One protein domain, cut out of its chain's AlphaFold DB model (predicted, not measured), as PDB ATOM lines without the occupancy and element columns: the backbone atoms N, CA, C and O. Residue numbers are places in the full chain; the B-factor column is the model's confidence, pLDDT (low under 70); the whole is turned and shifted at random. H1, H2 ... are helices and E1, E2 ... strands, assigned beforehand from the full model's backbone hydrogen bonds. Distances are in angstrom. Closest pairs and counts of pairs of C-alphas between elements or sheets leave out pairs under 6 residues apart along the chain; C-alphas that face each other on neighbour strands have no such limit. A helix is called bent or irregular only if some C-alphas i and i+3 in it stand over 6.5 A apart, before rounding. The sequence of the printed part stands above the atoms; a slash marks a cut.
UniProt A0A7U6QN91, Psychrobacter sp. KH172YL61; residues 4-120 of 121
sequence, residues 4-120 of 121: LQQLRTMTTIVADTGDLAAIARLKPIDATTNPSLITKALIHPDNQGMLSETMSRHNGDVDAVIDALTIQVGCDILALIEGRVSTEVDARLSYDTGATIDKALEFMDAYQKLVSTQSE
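AT A GLANCE: This is residues 4 to 120 of the 121 residues of a protein of Psychrobacter sp. KH172YL61 (UniProt A0A7U6QN91). A middle helix, H5, has H4 folded back on one end in a V, the long H6 crossing it, and, by its other end, a small two-stranded sheet of E1 and E2 with H2 packed on it. H1 lies away from the other helices at one end of the longest axis, and the unnamed stretch 79 to 96 runs past E2 to the start of H6. The printed part has 117 residues, with six named helices and two strands in the order H1 E1 H2 E2 H3 H4 H5 H6. The sheet, order E1 E2, is parallel and the class is mostly helix. The whole is compact, with a radius of gyration of the C-alphas of 15.1 A and spans of 48 by 35 by 31 A.

IN THESE COORDINATES: Find C-alpha 4 at (-55.605, -8.157, -20.099), where H1 begins; it holds residues 4 to 7. Next come E1, residues 14 to 16, H2, residues 20 to 26, 9.9 A long, and E2, residues 30 to 32. H3 takes residues 35 to 42, 10.5 A. H4 takes residues 45 to 57, 19.8 A; it is irregular, with C-alphas 46 and 49 7.1 A apart. Find C-alpha 62 at (-33.781, 9.803, 6.659); from there H5 runs 24.3 A to residue 78. H6, residues 97 to 118, runs 31.9 A and ends at C-alpha 118, (-46.807, -11.119, 10.588).

HOW THE PARTS SIT: Start at the hub, H5, which touches three helices. Its residues 62 to 69 touch residues 51 to 55 of H4, closest at the C-alphas of Met 55 and Val 65, 5.9 A, at a steep tilt of 52 degrees, opposite ways. Residues 107 to 115 of H6 touch H5, closest at the C-alphas of Ile 71 and Tyr 111, 6.4 A, at a steep tilt of 53 degrees, the same way. H5, with residues 76 to 77 alone, only just touches H2, with 3 pairs of C-alphas within 8 A, the closest those of Leu 20 and Ile 77, 6.4 A. H3 is close to H5 but not clearly touching, the C-alphas of Ile 38 and Thr 70 being closest at 6.5 A. H3 and H4 only just touch, only at the corner, with 3 pairs of C-alphas within 8 A, the closest those of Leu 42 and Gln 48, 7.1 A. E1, H2 and E2 form a strand-helix-strand unit, two parallel neighbour strands with a helix between, and its crossover is right-handed. Look across E1 and E2 for N 15 and O 30, 3.0 A apart, and N 32 and O 15, 2.8 A, within hydrogen-bond range. Residues 31 to 32 of E2 also pair in parallel with residues 85 to 86. H1 is apart from E2 and from the other helices. In H2, H3, H5 and H6 every O i to N i+4 pair is within hydrogen-bond range, in H4 7 of 9 are, and H1 is too short for such a pair.

THE WHOLE: The two C-alphas farthest apart are those of Gln 6 and Asn 59, 49.1 A. The printed part has no cut. The link from H5 to H6, 18 residues, is long. The mean pLDDT of the printed part is 91.8, and residues 117 to 120 are under 70.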
ATOM      1  N   LEU A   4     -56.316  -7.668 -21.285       90.69
ATOM      2  CA  LEU A   4     -55.605  -8.157 -20.099       90.69
ATOM      3  C   LEU A   4     -55.925  -9.629 -19.792       90.69
ATOM      4  O   LEU A   4     -55.033 -10.385 -19.417       90.69
ATOM      5  N   GLN A   5     -57.181 -10.054 -19.967       90.75
ATOM      6  CA  GLN A   5     -57.570 -11.454 -19.764       90.75
ATOM      7  C   GLN A   5     -56.940 -12.387 -20.803       90.75
ATOM      8  O   GLN A   5     -56.586 -13.504 -20.451       90.75
ATOM      9  N   GLN A   6     -56.774 -11.934 -22.048       95.25
ATOM     10  CA  GLN A   6     -56.067 -12.703 -23.078       95.25
ATOM     11  C   GLN A   6     -54.564 -12.770 -22.785       95.25
ATOM     12  O   GLN A   6     -53.964 -13.835 -22.869       95.25
ATOM     13  N   LEU A   7     -53.959 -11.658 -22.361       94.44
ATOM     14  CA  LEU A   7     -52.530 -11.612 -22.054       94.44
ATOM     15  C   LEU A   7     -52.154 -12.582 -20.917       94.44
ATOM     16  O   LEU A   7     -51.132 -13.257 -21.006       94.44
ATOM     17  N   ARG A   8     -53.026 -12.740 -19.910       91.38
ATOM     18  CA  ARG A   8     -52.854 -13.712 -18.810       91.38
ATOM     19  C   ARG A   8     -52.729 -15.166 -19.258       91.38
ATOM     20  O   ARG A   8     -52.157 -15.959 -18.522       91.38
ATOM     21  N   THR A   9     -53.272 -15.539 -20.419       94.06
ATOM     22  CA  THR A   9     -53.152 -16.919 -20.919       94.06
ATOM     23  C   THR A   9     -51.836 -17.162 -21.655       94.06
ATOM     24  O   THR A   9     -51.553 -18.300 -22.015       94.06
ATOM     25  N   MET A  10     -51.050 -16.109 -21.910       96.88
ATOM     26  CA  MET A  10     -49.815 -16.156 -22.701       96.88
ATOM     27  C   MET A  10     -48.574 -15.753 -21.899       96.88
ATOM     28  O   MET A  10     -47.473 -16.175 -22.240       96.88
ATOM     29  N   THR A  11     -48.731 -14.922 -20.868       95.94
ATOM     30  CA  THR A  11     -47.623 -14.427 -20.046       95.94
ATOM     31  C   THR A  11     -48.054 -14.163 -18.605       95.94
ATOM     32  O   THR A  11     -49.226 -13.895 -18.320       95.94
ATOM     33  N   THR A  12     -47.081 -14.194 -17.696       94.06
ATOM     34  CA  THR A  12     -47.254 -13.793 -16.300       94.06
ATOM     35  C   THR A  12     -47.442 -12.282 -16.222       94.06
ATOM     36  O   THR A  12     -46.622 -11.511 -16.719       94.06
ATOM     37  N   ILE A  13     -48.531 -11.848 -15.589       93.62
ATOM     38  CA  ILE A  13     -48.801 -10.426 -15.380       93.62
ATOM     39  C   ILE A  13     -48.117  -9.959 -14.102       93.62
ATOM     40  O   ILE A  13     -48.353 -10.512 -13.027       93.62
ATOM     41  N   VAL A  14     -47.335  -8.894 -14.247       95.50
ATOM     42  CA  VAL A  14     -46.618  -8.207 -13.173       95.50
ATOM     43  C   VAL A  14     -47.151  -6.779 -13.070       95.50
ATOM     44  O   VAL A  14     -47.394  -6.146 -14.100       95.50
ATOM     45  N   ALA A  15     -47.371  -6.276 -11.856       94.81
ATOM     46  CA  ALA A  15     -47.735  -4.875 -11.644       94.81
ATOM     47  C   ALA A  15     -46.500  -4.019 -11.342       94.81
ATOM     48  O   ALA A  15     -45.750  -4.332 -10.428       94.81
ATOM     49  N   ASP A  16     -46.331  -2.914 -12.066       94.81
ATOM     50  CA  ASP A  16     -45.234  -1.962 -11.853       94.81
ATOM     51  C   ASP A  16     -45.727  -0.742 -11.063       94.81
ATOM     52  O   ASP A  16     -46.058   0.305 -11.625       94.81
ATOM     53  N   THR A  17     -45.924  -0.923  -9.755       91.94
ATOM     54  CA  THR A  17     -46.458   0.113  -8.862       91.94
ATOM     55  C   THR A  17     -46.236  -0.222  -7.385       91.94
ATOM     56  O   THR A  17     -46.197  -1.389  -7.012       91.94
ATOM     57  N   GLY A  18     -46.162   0.813  -6.540       88.25
ATOM     58  CA  GLY A  18     -46.289   0.704  -5.077       88.25
ATOM     59  C   GLY A  18     -47.715   0.955  -4.556       88.25
ATOM     60  O   GLY A  18     -47.934   1.001  -3.352       88.25
ATOM     61  N   ASP A  19     -48.687   1.172  -5.449       90.44
ATOM     62  CA  ASP A  19     -50.089   1.433  -5.098       90.44
ATOM     63  C   ASP A  19     -50.826   0.130  -4.738       90.44
ATOM     64  O   ASP A  19     -51.214  -0.659  -5.611       90.44
ATOM     65  N   LEU A  20     -51.062  -0.062  -3.439       89.94
ATOM     66  CA  LEU A  20     -51.746  -1.232  -2.886       89.94
ATOM     67  C   LEU A  20     -53.185  -1.391  -3.405       89.94
ATOM     68  O   LEU A  20     -53.636  -2.517  -3.622       89.94
ATOM     69  N   ALA A  21     -53.906  -0.298  -3.675       89.75
ATOM     70  CA  ALA A  21     -55.271  -0.368  -4.192       89.75
ATOM     71  C   ALA A  21     -55.289  -0.874  -5.642       89.75
ATOM     72  O   ALA A  21     -56.137  -1.692  -6.025       89.75
ATOM     73  N   ALA A  22     -54.326  -0.430  -6.454       90.44
ATOM     74  CA  ALA A  22     -54.154  -0.932  -7.812       90.44
ATOM     75  C   ALA A  22     -53.799  -2.428  -7.821       90.44
ATOM     76  O   ALA A  22     -54.382  -3.180  -8.611       90.44
ATOM     77  N   ILE A  23     -52.905  -2.864  -6.928       92.81
ATOM     78  CA  ILE A  23     -52.490  -4.268  -6.787       92.81
ATOM     79  C   ILE A  23     -53.668  -5.138  -6.340       92.81
ATOM     80  O   ILE A  23     -53.984  -6.113  -7.021       92.81
ATOM     81  N   ALA A  24     -54.401  -4.739  -5.297       91.50
ATOM     82  CA  ALA A  24     -55.572  -5.470  -4.808       91.50
ATOM     83  C   ALA A  24     -56.667  -5.626  -5.882       91.50
ATOM     84  O   ALA A  24     -57.300  -6.679  -6.003       91.50
ATOM     85  N   ARG A  25     -56.880  -4.587  -6.702       91.56
ATOM     86  CA  ARG A  25     -57.854  -4.610  -7.804       91.56
ATOM     87  C   ARG A  25     -57.409  -5.511  -8.953       91.56
ATOM     88  O   ARG A  25     -58.234  -6.218  -9.530       91.56
ATOM     89  N   LEU A  26     -56.137  -5.429  -9.347       89.94
ATOM     90  CA  LEU A  26     -55.629  -6.116 -10.532       89.94
ATOM     91  C   LEU A  26     -55.194  -7.552 -10.245       89.94
ATOM     92  O   LEU A  26     -55.241  -8.351 -11.174       89.94
ATOM     93  N   LYS A  27     -54.837  -7.901  -9.006       89.06
ATOM     94  CA  LYS A  27     -54.368  -9.238  -8.603       89.06
ATOM     95  C   LYS A  27     -53.300  -9.788  -9.566       89.06
ATOM     96  O   LYS A  27     -53.574 -10.749 -10.295       89.06
ATOM     97  N   PRO A  28     -52.153  -9.099  -9.702       94.19
ATOM     98  CA  PRO A  28     -51.030  -9.611 -10.479       94.19
ATOM     99  C   PRO A  28     -50.400 -10.825  -9.772       94.19
ATOM    100  O   PRO A  28     -50.696 -11.086  -8.608       94.19
ATOM    101  N   ILE A  29     -49.530 -11.556 -10.473       96.12
ATOM    102  CA  ILE A  29     -48.746 -12.635  -9.849       96.12
ATOM    103  C   ILE A  29     -47.563 -12.039  -9.085       96.12
ATOM    104  O   ILE A  29     -47.409 -12.306  -7.900       96.12
ATOM    105  N   ASP A  30     -46.778 -11.197  -9.759       97.12
ATOM    106  CA  ASP A  30     -45.631 -10.492  -9.184       97.12
ATOM    107  C   ASP A  30     -45.888  -8.972  -9.180       97.12
ATOM    108  O   ASP A  30     -46.756  -8.459  -9.898       97.12
ATOM    109  N   ALA A  31     -45.080  -8.228  -8.431       97.38
ATOM    110  CA  ALA A  31     -45.044  -6.772  -8.477       97.38
ATOM    111  C   ALA A  31     -43.604  -6.241  -8.476       97.38
ATOM    112  O   ALA A  31     -42.686  -6.881  -7.969       97.38
ATOM    113  N   THR A  32     -43.395  -5.056  -9.038       96.69
ATOM    114  CA  THR A  32     -42.100  -4.373  -9.048       96.69
ATOM    115  C   THR A  32     -42.231  -2.988  -8.445       96.69
ATOM    116  O   THR A  32     -43.165  -2.243  -8.745       96.69
ATOM    117  N   THR A  33     -41.274  -2.643  -7.590       95.00
ATOM    118  CA  THR A  33     -41.116  -1.301  -7.038       95.00
ATOM    119  C   THR A  33     -39.750  -0.742  -7.424       95.00
ATOM    120  O   THR A  33     -38.830  -1.477  -7.778       95.00
ATOM    121  N   ASN A  34     -39.641   0.579  -7.377       94.94
ATOM    122  CA  ASN A  34     -38.405   1.340  -7.518       94.94
ATOM    123  C   ASN A  34     -38.534   2.609  -6.651       94.94
ATOM    124  O   ASN A  34     -39.651   2.915  -6.198       94.94
ATOM    125  N   PRO A  35     -37.462   3.393  -6.438       93.12
ATOM    126  CA  PRO A  35     -37.510   4.547  -5.539       93.12
ATOM    127  C   PRO A  35     -38.606   5.561  -5.902       93.12
ATOM    128  O   PRO A  35     -39.258   6.138  -5.029       93.12
ATOM    129  N   SER A  36     -38.880   5.745  -7.199       92.88
ATOM    130  CA  SER A  36     -39.927   6.661  -7.668       92.88
ATOM    131  C   SER A  36     -41.340   6.155  -7.357       92.88
ATOM    132  O   SER A  36     -42.212   6.950  -7.003       92.88
ATOM    133  N   LEU A  37     -41.589   4.851  -7.490       93.06
ATOM    134  CA  LEU A  37     -42.883   4.234  -7.185       93.06
ATOM    135  C   LEU A  37     -43.162   4.221  -5.680       93.06
ATOM    136  O   LEU A  37     -44.280   4.541  -5.279       93.06
ATOM    137  N   ILE A  38     -42.147   3.940  -4.859       91.44
ATOM    138  CA  ILE A  38     -42.246   4.022  -3.396       91.44
ATOM    139  C   ILE A  38     -42.545   5.455  -2.964       91.44
ATOM    140  O   ILE A  38     -43.494   5.691  -2.221       91.44
ATOM    141  N   THR A  39     -41.818   6.434  -3.509       91.12
ATOM    142  CA  THR A  39     -42.079   7.853  -3.231       91.12
ATOM    143  C   THR A  39     -43.526   8.219  -3.564       91.12
ATOM    144  O   THR A  39     -44.215   8.815  -2.740       91.12
ATOM    145  N   LYS A  40     -44.025   7.823  -4.745       89.50
ATOM    146  CA  LYS A  40     -45.417   8.074  -5.153       89.50
ATOM    147  C   LYS A  40     -46.441   7.416  -4.226       89.50
ATOM    148  O   LYS A  40     -47.481   8.019  -3.978       89.50
ATOM    149  N   ALA A  41     -46.162   6.216  -3.725       87.19
ATOM    150  CA  ALA A  41     -47.025   5.560  -2.753       87.19
ATOM    151  C   ALA A  41     -47.041   6.342  -1.429       87.19
ATOM    152  O   ALA A  41     -48.108   6.672  -0.920       87.19
ATOM    153  N   LEU A  42     -45.876   6.721  -0.902       86.25
ATOM    154  CA  LEU A  42     -45.746   7.361   0.411       86.25
ATOM    155  C   LEU A  42     -46.283   8.798   0.475       86.25
ATOM    156  O   LEU A  42     -46.723   9.232   1.537       86.25
ATOM    157  N   ILE A  43     -46.300   9.537  -0.641       87.50
ATOM    158  CA  ILE A  43     -46.912  10.878  -0.680       87.50
ATOM    159  C   ILE A  43     -48.448  10.841  -0.645       87.50
ATOM    160  O   ILE A  43     -49.074  11.892  -0.494       87.50
ATOM    161  N   HIS A  44     -49.069   9.665  -0.786       84.50
ATOM    162  CA  HIS A  44     -50.517   9.536  -0.681       84.50
ATOM    163  C   HIS A  44     -50.994   9.919   0.737       84.50
ATOM    164  O   HIS A  44     -50.358   9.509   1.712       84.50
ATOM    165  N   PRO A  45     -52.102  10.672   0.892       85.94
ATOM    166  CA  PRO A  45     -52.595  11.107   2.205       85.94
ATOM    167  C   PRO A  45     -52.777   9.968   3.213       85.94
ATOM    168  O   PRO A  45     -52.438  10.126   4.384       85.94
ATOM    169  N   ASP A  46     -53.233   8.807   2.745       84.31
ATOM    170  CA  ASP A  46     -53.468   7.629   3.591       84.31
ATOM    171  C   ASP A  46     -52.183   7.083   4.242       84.31
ATOM    172  O   ASP A  46     -52.242   6.454   5.294       84.31
ATOM    173  N   ASN A  47     -51.010   7.380   3.671       83.81
ATOM    174  CA  ASN A  47     -49.716   6.893   4.153       83.81
ATOM    175  C   ASN A  47     -48.994   7.882   5.086       83.81
ATOM    176  O   ASN A  47     -47.939   7.559   5.633       83.81
ATOM    177  N   GLN A  48     -49.562   9.071   5.326       86.19
ATOM    178  CA  GLN A  48     -48.950  10.101   6.179       86.19
ATOM    179  C   GLN A  48     -48.754   9.632   7.628       86.19
ATOM    180  O   GLN A  48     -47.744   9.958   8.253       86.19
ATOM    181  N   GLY A  49     -49.685   8.826   8.151       88.06
ATOM    182  CA  GLY A  49     -49.565   8.228   9.484       88.06
ATOM    183  C   GLY A  49     -48.337   7.320   9.587       88.06
ATOM    184  O   GLY A  49     -47.465   7.567  10.420       88.06
ATOM    185  N   MET A  50     -48.220   6.353   8.672       86.94
ATOM    186  CA  MET A  50     -47.084   5.426   8.593       86.94
ATOM    187  C   MET A  50     -45.742   6.158   8.436       86.94
ATOM    188  O   MET A  50     -44.755   5.796   9.085       86.94
ATOM    189  N   LEU A  51     -45.703   7.207   7.607       89.12
ATOM    190  CA  LEU A  51     -44.517   8.045   7.435       89.12
ATOM    191  C   LEU A  51     -44.110   8.706   8.759       89.12
ATOM    192  O   LEU A  51     -42.954   8.605   9.168       89.12
ATOM    193  N   SER A  52     -45.055   9.351   9.450       89.44
ATOM    194  CA  SER A  52     -44.784  10.044  10.716       89.44
ATOM    195  C   SER A  52     -44.323   9.098  11.830       89.44
ATOM    196  O   SER A  52     -43.369   9.404  12.549       89.44
ATOM    197  N   GLU A  53     -44.936   7.917  11.933       91.00
ATOM    198  CA  GLU A  53     -44.564   6.890  12.906       91.00
ATOM    199  C   GLU A  53     -43.150   6.366  12.638       91.00
ATOM    200  O   GLU A  53     -42.324   6.269  13.547       91.00
ATOM    201  N   THR A  54     -42.835   6.072  11.377       91.69
ATOM    202  CA  THR A  54     -41.519   5.547  10.996       91.69
ATOM    203  C   THR A  54     -40.426   6.595  11.196       91.69
ATOM    204  O   THR A  54     -39.401   6.283  11.798       91.69
ATOM    205  N   MET A  55     -40.680   7.857  10.834       91.31
ATOM    206  CA  MET A  55     -39.784   8.977  11.151       91.31
ATOM    207  C   MET A  55     -39.472   9.068  12.652       91.31
ATOM    208  O   MET A  55     -38.313   9.259  13.027       91.31
ATOM    209  N   SER A  56     -40.480   8.899  13.517       92.31
ATOM    210  CA  SER A  56     -40.280   8.926  14.971       92.31
ATOM    211  C   SER A  56     -39.488   7.723  15.484       92.31
ATOM    212  O   SER A  56     -38.701   7.884  16.413       92.31
ATOM    213  N   ARG A  57     -39.680   6.524  14.917       92.50
ATOM    214  CA  ARG A  57     -38.962   5.306  15.341       92.50
ATOM    215  C   ARG A  57     -37.469   5.359  15.024       92.50
ATOM    216  O   ARG A  57     -36.668   4.809  15.771       92.50
ATOM    217  N   HIS A  58     -37.107   6.037  13.940       92.81
ATOM    218  CA  HIS A  58     -35.728   6.149  13.467       92.81
ATOM    219  C   HIS A  58     -35.058   7.476  13.858       92.81
ATOM    220  O   HIS A  58     -34.020   7.824  13.306       92.81
ATOM    221  N   ASN A  59     -35.627   8.229  14.810       90.81
ATOM    222  CA  ASN A  59     -35.076   9.501  15.299       90.81
ATOM    223  C   ASN A  59     -34.731  10.511  14.183       90.81
ATOM    224  O   ASN A  59     -33.815  11.319  14.333       90.81
ATOM    225  N   GLY A  60     -35.457  10.473  13.063       80.69
ATOM    226  CA  GLY A  60     -35.211  11.344  11.913       80.69
ATOM    227  C   GLY A  60     -34.009  10.976  11.034       80.69
ATOM    228  O   GLY A  60     -33.642  11.788  10.185       80.69
ATOM    229  N   ASP A  61     -33.411   9.790  11.191       93.50
ATOM    230  CA  ASP A  61     -32.466   9.247  10.208       93.50
ATOM    231  C   ASP A  61     -33.206   8.948   8.897       93.50
ATOM    232  O   ASP A  61     -33.961   7.984   8.785       93.50
ATOM    233  N   VAL A  62     -33.021   9.826   7.911       91.00
ATOM    234  CA  VAL A  62     -33.781   9.803   6.659       91.00
ATOM    235  C   VAL A  62     -33.499   8.543   5.845       91.00
ATOM    236  O   VAL A  62     -34.442   7.972   5.301       91.00
ATOM    237  N   ASP A  63     -32.244   8.094   5.770       92.12
ATOM    238  CA  ASP A  63     -31.893   6.910   4.982       92.12
ATOM    239  C   ASP A  63     -32.505   5.655   5.630       92.12
ATOM    240  O   ASP A  63     -33.167   4.868   4.952       92.12
ATOM    241  N   ALA A  64     -32.417   5.531   6.960       93.56
ATOM    242  CA  ALA A  64     -33.043   4.422   7.685       93.56
ATOM    243  C   ALA A  64     -34.580   4.417   7.565       93.56
ATOM    244  O   ALA A  64     -35.200   3.356   7.488       93.56
ATOM    245  N   VAL A  65     -35.212   5.597   7.525       93.44
ATOM    246  CA  VAL A  65     -36.663   5.721   7.306       93.44
ATOM    247  C   VAL A  65     -37.052   5.280   5.902       93.44
ATOM    248  O   VAL A  65     -38.041   4.562   5.749       93.44
ATOM    249  N   ILE A  66     -36.305   5.703   4.879       93.44
ATOM    250  CA  ILE A  66     -36.567   5.315   3.487       93.44
ATOM    251  C   ILE A  66     -36.473   3.796   3.341       93.44
ATOM    252  O   ILE A  66     -37.376   3.189   2.761       93.44
ATOM    253  N   ASP A  67     -35.438   3.184   3.914       95.25
ATOM    254  CA  ASP A  67     -35.251   1.735   3.889       95.25
ATOM    255  C   ASP A  67     -36.414   1.020   4.594       95.25
ATOM    256  O   ASP A  67     -37.065   0.158   4.002       95.25
ATOM    257  N   ALA A  68     -36.765   1.436   5.816       94.31
ATOM    258  CA  ALA A  68     -37.861   0.835   6.576       94.31
ATOM    259  C   ALA A  68     -39.214   0.921   5.846       94.31
ATOM    260  O   ALA A  68     -39.955  -0.062   5.790       94.31
ATOM    261  N   LEU A  69     -39.532   2.076   5.252       93.19
ATOM    262  CA  LEU A  69     -40.766   2.263   4.487       93.19
ATOM    263  C   LEU A  69     -40.772   1.447   3.191       93.19
ATOM    264  O   LEU A  69     -41.808   0.904   2.816       93.19
ATOM    265  N   THR A  70     -39.625   1.332   2.523       94.94
ATOM    266  CA  THR A  70     -39.477   0.526   1.304       94.94
ATOM    267  C   THR A  70     -39.760  -0.949   1.588       94.94
ATOM    268  O   THR A  70     -40.539  -1.582   0.868       94.94
ATOM    269  N   ILE A  71     -39.198  -1.486   2.675       95.88
ATOM    270  CA  ILE A  71     -39.462  -2.865   3.096       95.88
ATOM    271  C   ILE A  71     -40.928  -3.042   3.492       95.88
ATOM    272  O   ILE A  71     -41.556  -3.995   3.031       95.88
ATOM    273  N   GLN A  72     -41.495  -2.112   4.272       93.25
ATOM    274  CA  GLN A  72     -42.895  -2.179   4.697       93.25
ATOM    275  C   GLN A  72     -43.851  -2.239   3.500       93.25
ATOM    276  O   GLN A  72     -44.674  -3.148   3.431       93.25
ATOM    277  N   VAL A  73     -43.691  -1.348   2.515       92.50
ATOM    278  CA  VAL A  73     -44.515  -1.370   1.297       92.50
ATOM    279  C   VAL A  73     -44.349  -2.694   0.551       92.50
ATOM    280  O   VAL A  73     -45.333  -3.263   0.087       92.50
ATOM    281  N   GLY A  74     -43.131  -3.233   0.454       95.12
ATOM    282  CA  GLY A  74     -42.929  -4.544  -0.164       95.12
ATOM    283  C   GLY A  74     -43.624  -5.687   0.587       95.12
ATOM    284  O   GLY A  74     -44.189  -6.568  -0.055       95.12
ATOM    285  N   CYS A  75     -43.637  -5.668   1.923       94.81
ATOM    286  CA  CYS A  75     -44.394  -6.628   2.732       94.81
ATOM    287  C   CYS A  75     -45.904  -6.503   2.488       94.81
ATOM    288  O   CYS A  75     -46.576  -7.513   2.281       94.81
ATOM    289  N   ASP A  76     -46.425  -5.278   2.436       92.69
ATOM    290  CA  ASP A  76     -47.844  -5.026   2.171       92.69
ATOM    291  C   ASP A  76     -48.247  -5.506   0.767       92.69
ATOM    292  O   ASP A  76     -49.333  -6.049   0.570       92.69
ATOM    293  N   ILE A  77     -47.352  -5.365  -0.217       94.31
ATOM    294  CA  ILE A  77     -47.526  -5.921  -1.561       94.31
ATOM    295  C   ILE A  77     -47.547  -7.451  -1.521       94.31
ATOM    296  O   ILE A  77     -48.444  -8.050  -2.115       94.31
ATOM    297  N   LEU A  78     -46.595  -8.083  -0.825       95.31
ATOM    298  CA  LEU A  78     -46.516  -9.543  -0.685       95.31
ATOM    299  C   LEU A  78     -47.776 -10.135  -0.044       95.31
ATOM    300  O   LEU A  78     -48.192 -11.221  -0.427       95.31
ATOM    301  N   ALA A  79     -48.434  -9.409   0.862       94.06
ATOM    302  CA  ALA A  79     -49.710  -9.830   1.441       94.06
ATOM    303  C   ALA A  79     -50.879  -9.849   0.428       94.06
ATOM    304  O   ALA A  79     -51.927 -10.436   0.703       94.06
ATOM    305  N   LEU A  80     -50.728  -9.209  -0.738       94.50
ATOM    306  CA  LEU A  80     -51.766  -9.071  -1.767       94.50
ATOM    307  C   LEU A  80     -51.512  -9.904  -3.033       94.50
ATOM    308  O   LEU A  80     -52.395  -9.962  -3.898       94.50
ATOM    309  N   ILE A  81     -50.334 -10.515  -3.172       95.06
ATOM    310  CA  ILE A  81     -49.918 -11.262  -4.368       95.06
ATOM    311  C   ILE A  81     -49.463 -12.680  -4.005       95.06
ATOM    312  O   ILE A  81     -49.096 -12.958  -2.871       95.06
ATOM    313  N   GLU A  82     -49.475 -13.588  -4.978       94.38
ATOM    314  CA  GLU A  82     -49.042 -14.983  -4.775       94.38
ATOM    315  C   GLU A  82     -47.552 -15.199  -5.076       94.38
ATOM    316  O   GLU A  82     -46.982 -16.229  -4.719       94.38
ATOM    317  N   GLY A  83     -46.937 -14.259  -5.793       95.81
ATOM    318  CA  GLY A  83     -45.567 -14.351  -6.263       95.81
ATOM    319  C   GLY A  83     -44.610 -13.475  -5.465       95.81
ATOM    320  O   GLY A  83     -44.499 -13.572  -4.246       95.81
ATOM    321  N   ARG A  84     -43.837 -12.662  -6.179       96.75
ATOM    322  CA  ARG A  84     -42.679 -11.935  -5.651       96.75
ATOM    323  C   ARG A  84     -42.850 -10.437  -5.813       96.75
ATOM    324  O   ARG A  84     -43.460  -9.971  -6.775       96.75
ATOM    325  N   VAL A  85     -42.211  -9.694  -4.917       97.44
ATOM    326  CA  VAL A  85     -41.986  -8.258  -5.071       97.44
ATOM    327  C   VAL A  85     -40.516  -7.995  -5.397       97.44
ATOM    328  O   VAL A  85     -39.629  -8.550  -4.750       97.44
ATOM    329  N   SER A  86     -40.252  -7.171  -6.410       98.12
ATOM    330  CA  SER A  86     -38.917  -6.611  -6.640       98.12
ATOM    331  C   SER A  86     -38.752  -5.310  -5.862       98.12
ATOM    332  O   SER A  86     -39.597  -4.414  -5.962       98.12
ATOM    333  N   THR A  87     -37.627  -5.196  -5.162       97.94
ATOM    334  CA  THR A  87     -37.265  -4.035  -4.345       97.94
ATOM    335  C   THR A  87     -35.875  -3.568  -4.742       97.94
ATOM    336  O   THR A  87     -34.921  -4.343  -4.710       97.94
ATOM    337  N   GLU A  88     -35.771  -2.314  -5.165       97.50
ATOM    338  CA  GLU A  88     -34.505  -1.717  -5.589       97.50
ATOM    339  C   GLU A  88     -33.731  -1.205  -4.368       97.50
ATOM    340  O   GLU A  88     -34.298  -0.533  -3.506       97.50
ATOM    341  N   VAL A  89     -32.436  -1.519  -4.298       97.06
ATOM    342  CA  VAL A  89     -31.519  -0.887  -3.339       97.06
ATOM    343  C   VAL A  89     -31.186   0.536  -3.787       97.06
ATOM    344  O   VAL A  89     -31.442   0.924  -4.925       97.06
ATOM    345  N   ASP A  90     -30.587   1.325  -2.902       96.38
ATOM    346  CA  ASP A  90     -30.215   2.702  -3.207       96.38
ATOM    347  C   ASP A  90     -29.309   2.812  -4.449       96.38
ATOM    348  O   ASP A  90     -28.162   2.360  -4.464       96.38
ATOM    349  N   ALA A  91     -29.816   3.484  -5.485       96.50
ATOM    350  CA  ALA A  91     -29.112   3.686  -6.744       96.50
ATOM    351  C   ALA A  91     -27.787   4.456  -6.587       96.50
ATOM    352  O   ALA A  91     -26.913   4.335  -7.452       96.50
ATOM    353  N   ARG A  92     -27.578   5.207  -5.492       97.25
ATOM    354  CA  ARG A  92     -26.281   5.839  -5.171       97.25
ATOM    355  C   ARG A  92     -25.158   4.807  -5.020       97.25
ATOM    356  O   ARG A  92     -23.999   5.144  -5.247       97.25
ATOM    357  N   LEU A  93     -25.496   3.555  -4.709       97.62
ATOM    358  CA  LEU A  93     -24.554   2.448  -4.533       97.62
ATOM    359  C   LEU A  93     -24.195   1.736  -5.847       97.62
ATOM    360  O   LEU A  93     -23.333   0.868  -5.841       97.62
ATOM    361  N   SER A  94     -24.785   2.118  -6.989       98.12
ATOM    362  CA  SER A  94     -24.654   1.396  -8.275       98.12
ATOM    363  C   SER A  94     -23.215   1.177  -8.766       98.12
ATOM    364  O   SER A  94     -22.973   0.297  -9.590       98.12
ATOM    365  N   TYR A  95     -22.262   1.987  -8.298       98.19
ATOM    366  CA  TYR A  95     -20.843   1.896  -8.661       98.19
ATOM    367  C   TYR A  95     -19.960   1.330  -7.537       98.19
ATOM    368  O   TYR A  95     -18.740   1.290  -7.681       98.19
ATOM    369  N   ASP A  96     -20.567   0.876  -6.440       98.56
ATOM    370  CA  ASP A  96     -19.916   0.212  -5.315       98.56
ATOM    371  C   ASP A  96     -20.534  -1.178  -5.116       98.56
ATOM    372  O   ASP A  96     -21.625  -1.348  -4.564       98.56
ATOM    373  N   THR A  97     -19.824  -2.201  -5.592       98.62
ATOM    374  CA  THR A  97     -20.267  -3.594  -5.475       98.62
ATOM    375  C   THR A  97     -20.388  -4.039  -4.020       98.62
ATOM    376  O   THR A  97     -21.327  -4.763  -3.703       98.62
ATOM    377  N   GLY A  98     -19.467  -3.620  -3.145       98.69
ATOM    378  CA  GLY A  98     -19.486  -4.011  -1.735       98.69
ATOM    379  C   GLY A  98     -20.713  -3.439  -1.039       98.69
ATOM    380  O   GLY A  98     -21.533  -4.189  -0.517       98.69
ATOM    381  N   ALA A  99     -20.910  -2.125  -1.161       98.44
ATOM    382  CA  ALA A  99     -22.053  -1.451  -0.557       98.44
ATOM    383  C   ALA A  99     -23.402  -1.938  -1.122       98.44
ATOM    384  O   ALA A  99     -24.372  -2.063  -0.379       98.44
ATOM    385  N   THR A 100     -23.469  -2.261  -2.421       98.62
ATOM    386  CA  THR A 100     -24.674  -2.841  -3.040       98.62
ATOM    387  C   THR A 100     -25.026  -4.199  -2.430       98.62
ATOM    388  O   THR A 100     -26.194  -4.451  -2.130       98.62
ATOM    389  N   ILE A 101     -24.033  -5.078  -2.243       98.62
ATOM    390  CA  ILE A 101     -24.236  -6.400  -1.632       98.62
ATOM    391  C   ILE A 101     -24.687  -6.242  -0.179       98.62
ATOM    392  O   ILE A 101     -25.678  -6.858   0.211       98.62
ATOM    393  N   ASP A 102     -24.009  -5.393   0.592       98.56
ATOM    394  CA  ASP A 102     -24.329  -5.167   2.003       98.56
ATOM    395  C   ASP A 102     -25.766  -4.655   2.172       98.56
ATOM    396  O   ASP A 102     -26.529  -5.196   2.974       98.56
ATOM    397  N   LYS A 103     -26.181  -3.680   1.350       98.12
ATOM    398  CA  LYS A 103     -27.549  -3.142   1.371       98.12
ATOM    399  C   LYS A 103     -28.592  -4.187   0.960       98.12
ATOM    400  O   LYS A 103     -29.663  -4.258   1.559       98.12
ATOM    401  N   ALA A 104     -28.292  -5.026  -0.032       98.31
ATOM    402  CA  ALA A 104     -29.198  -6.098  -0.444       98.31
ATOM    403  C   ALA A 104     -29.396  -7.143   0.668       98.31
ATOM    404  O   ALA A 104     -30.525  -7.567   0.916       98.31
ATOM    405  N   LEU A 105     -28.321  -7.529   1.363       98.38
ATOM    406  CA  LEU A 105     -28.392  -8.451   2.499       98.38
ATOM    407  C   LEU A 105     -29.168  -7.841   3.674       98.38
ATOM    408  O   LEU A 105     -30.015  -8.517   4.255       98.38
ATOM    409  N   GLU A 106     -28.956  -6.556   3.968       97.88
ATOM    410  CA  GLU A 106     -29.734  -5.822   4.972       97.88
ATOM    411  C   GLU A 106     -31.241  -5.855   4.659       97.88
ATOM    412  O   GLU A 106     -32.058  -6.126   5.542       97.88
ATOM    413  N   PHE A 107     -31.618  -5.651   3.392       97.81
ATOM    414  CA  PHE A 107     -33.013  -5.717   2.953       97.81
ATOM    415  C   PHE A 107     -33.596  -7.125   3.093       97.81
ATOM    416  O   PHE A 107     -34.725  -7.274   3.561       97.81
ATOM    417  N   MET A 108     -32.839  -8.164   2.731       97.19
ATOM    418  CA  MET A 108     -33.268  -9.556   2.910       97.19
ATOM    419  C   MET A 108     -33.529  -9.885   4.385       97.19
ATOM    420  O   MET A 108     -34.567 -10.465   4.712       97.19
ATOM    421  N   ASP A 109     -32.637  -9.458   5.281       97.50
ATOM    422  CA  ASP A 109     -32.799  -9.635   6.724       97.50
ATOM    423  C   ASP A 109     -34.020  -8.874   7.262       97.50
ATOM    424  O   ASP A 109     -34.759  -9.388   8.110       97.50
ATOM    425  N   ALA A 110     -34.259  -7.653   6.779       95.75
ATOM    426  CA  ALA A 110     -35.419  -6.852   7.157       95.75
ATOM    427  C   ALA A 110     -36.739  -7.503   6.707       95.75
ATOM    428  O   ALA A 110     -37.664  -7.627   7.518       95.75
ATOM    429  N   TYR A 111     -36.810  -7.996   5.463       96.31
ATOM    430  CA  TYR A 111     -37.956  -8.765   4.969       96.31
ATOM    431  C   TYR A 111     -38.215 -10.003   5.825       96.31
ATOM    432  O   TYR A 111     -39.351 -10.229   6.245       96.31
ATOM    433  N   GLN A 112     -37.174 -10.781   6.134       94.31
ATOM    434  CA  GLN A 112     -37.316 -11.987   6.948       94.31
ATOM    435  C   GLN A 112     -37.911 -11.667   8.323       94.31
ATOM    436  O   GLN A 112     -38.821 -12.366   8.776       94.31
ATOM    437  N   LYS A 113     -37.445 -10.601   8.987       92.12
ATOM    438  CA  LYS A 113     -37.955 -10.187  10.305       92.12
ATOM    439  C   LYS A 113     -39.432  -9.795  10.253       92.12
ATOM    440  O   LYS A 113     -40.212 -10.266  11.081       92.12
ATOM    441  N   LEU A 114     -39.831  -8.969   9.286       84.06
ATOM    442  CA  LEU A 114     -41.207  -8.469   9.199       84.06
ATOM    443  C   LEU A 114     -42.204  -9.556   8.785       84.06
ATOM    444  O   LEU A 114     -43.252  -9.679   9.415       84.06
ATOM    445  N   VAL A 115     -41.857 -10.407   7.815       78.69
ATOM    446  CA  VAL A 115     -42.725 -11.524   7.394       78.69
ATOM    447  C   VAL A 115     -42.902 -12.549   8.519       78.69
ATOM    448  O   VAL A 115     -44.008 -13.049   8.735       78.69
ATOM    449  N   SER A 116     -41.840 -12.828   9.285       72.75
ATOM    450  CA  SER A 116     -41.928 -13.742  10.436       72.75
ATOM    451  C   SER A 116     -42.842 -13.183  11.529       72.75
ATOM    452  O   SER A 116     -43.632 -13.924  12.101       72.75
ATOM    453  N   THR A 117     -42.794 -11.869  11.770       64.00
ATOM    454  CA  THR A 117     -43.627 -11.198  12.783       64.00
ATOM    455  C   THR A 117     -45.112 -11.168  12.385       64.00
ATOM    456  O   THR A 117     -45.984 -11.225  13.246       64.00
ATOM    457  N   GLN A 118     -45.424 -11.109  11.085       56.28
ATOM    458  CA  GLN A 118     -46.807 -11.119  10.588       56.28
ATOM    459  C   GLN A 118     -47.446 -12.520  10.552       56.28
ATOM    460  O   GLN A 118     -48.665 -12.613  10.481       56.28
ATOM    461  N   SER A 119     -46.654 -13.598  10.617       54.12
ATOM    462  CA  SER A 119     -47.159 -14.986  10.596       54.12
ATOM    463  C   SER A 119     -47.530 -15.541  11.983       54.12
ATOM    464  O   SER A 119     -48.011 -16.668  12.079       54.12
ATOM    465  N   GLU A 120     -47.285 -14.783  13.058       43.19
ATOM    466  CA  GLU A 120     -47.591 -15.177  14.446       43.19
ATOM    467  C   GLU A 120     -48.983 -14.717  14.939       43.19
ATOM    468  O   GLU A 120     -49.327 -14.952  16.099       43.19
TER     469      GLU A 120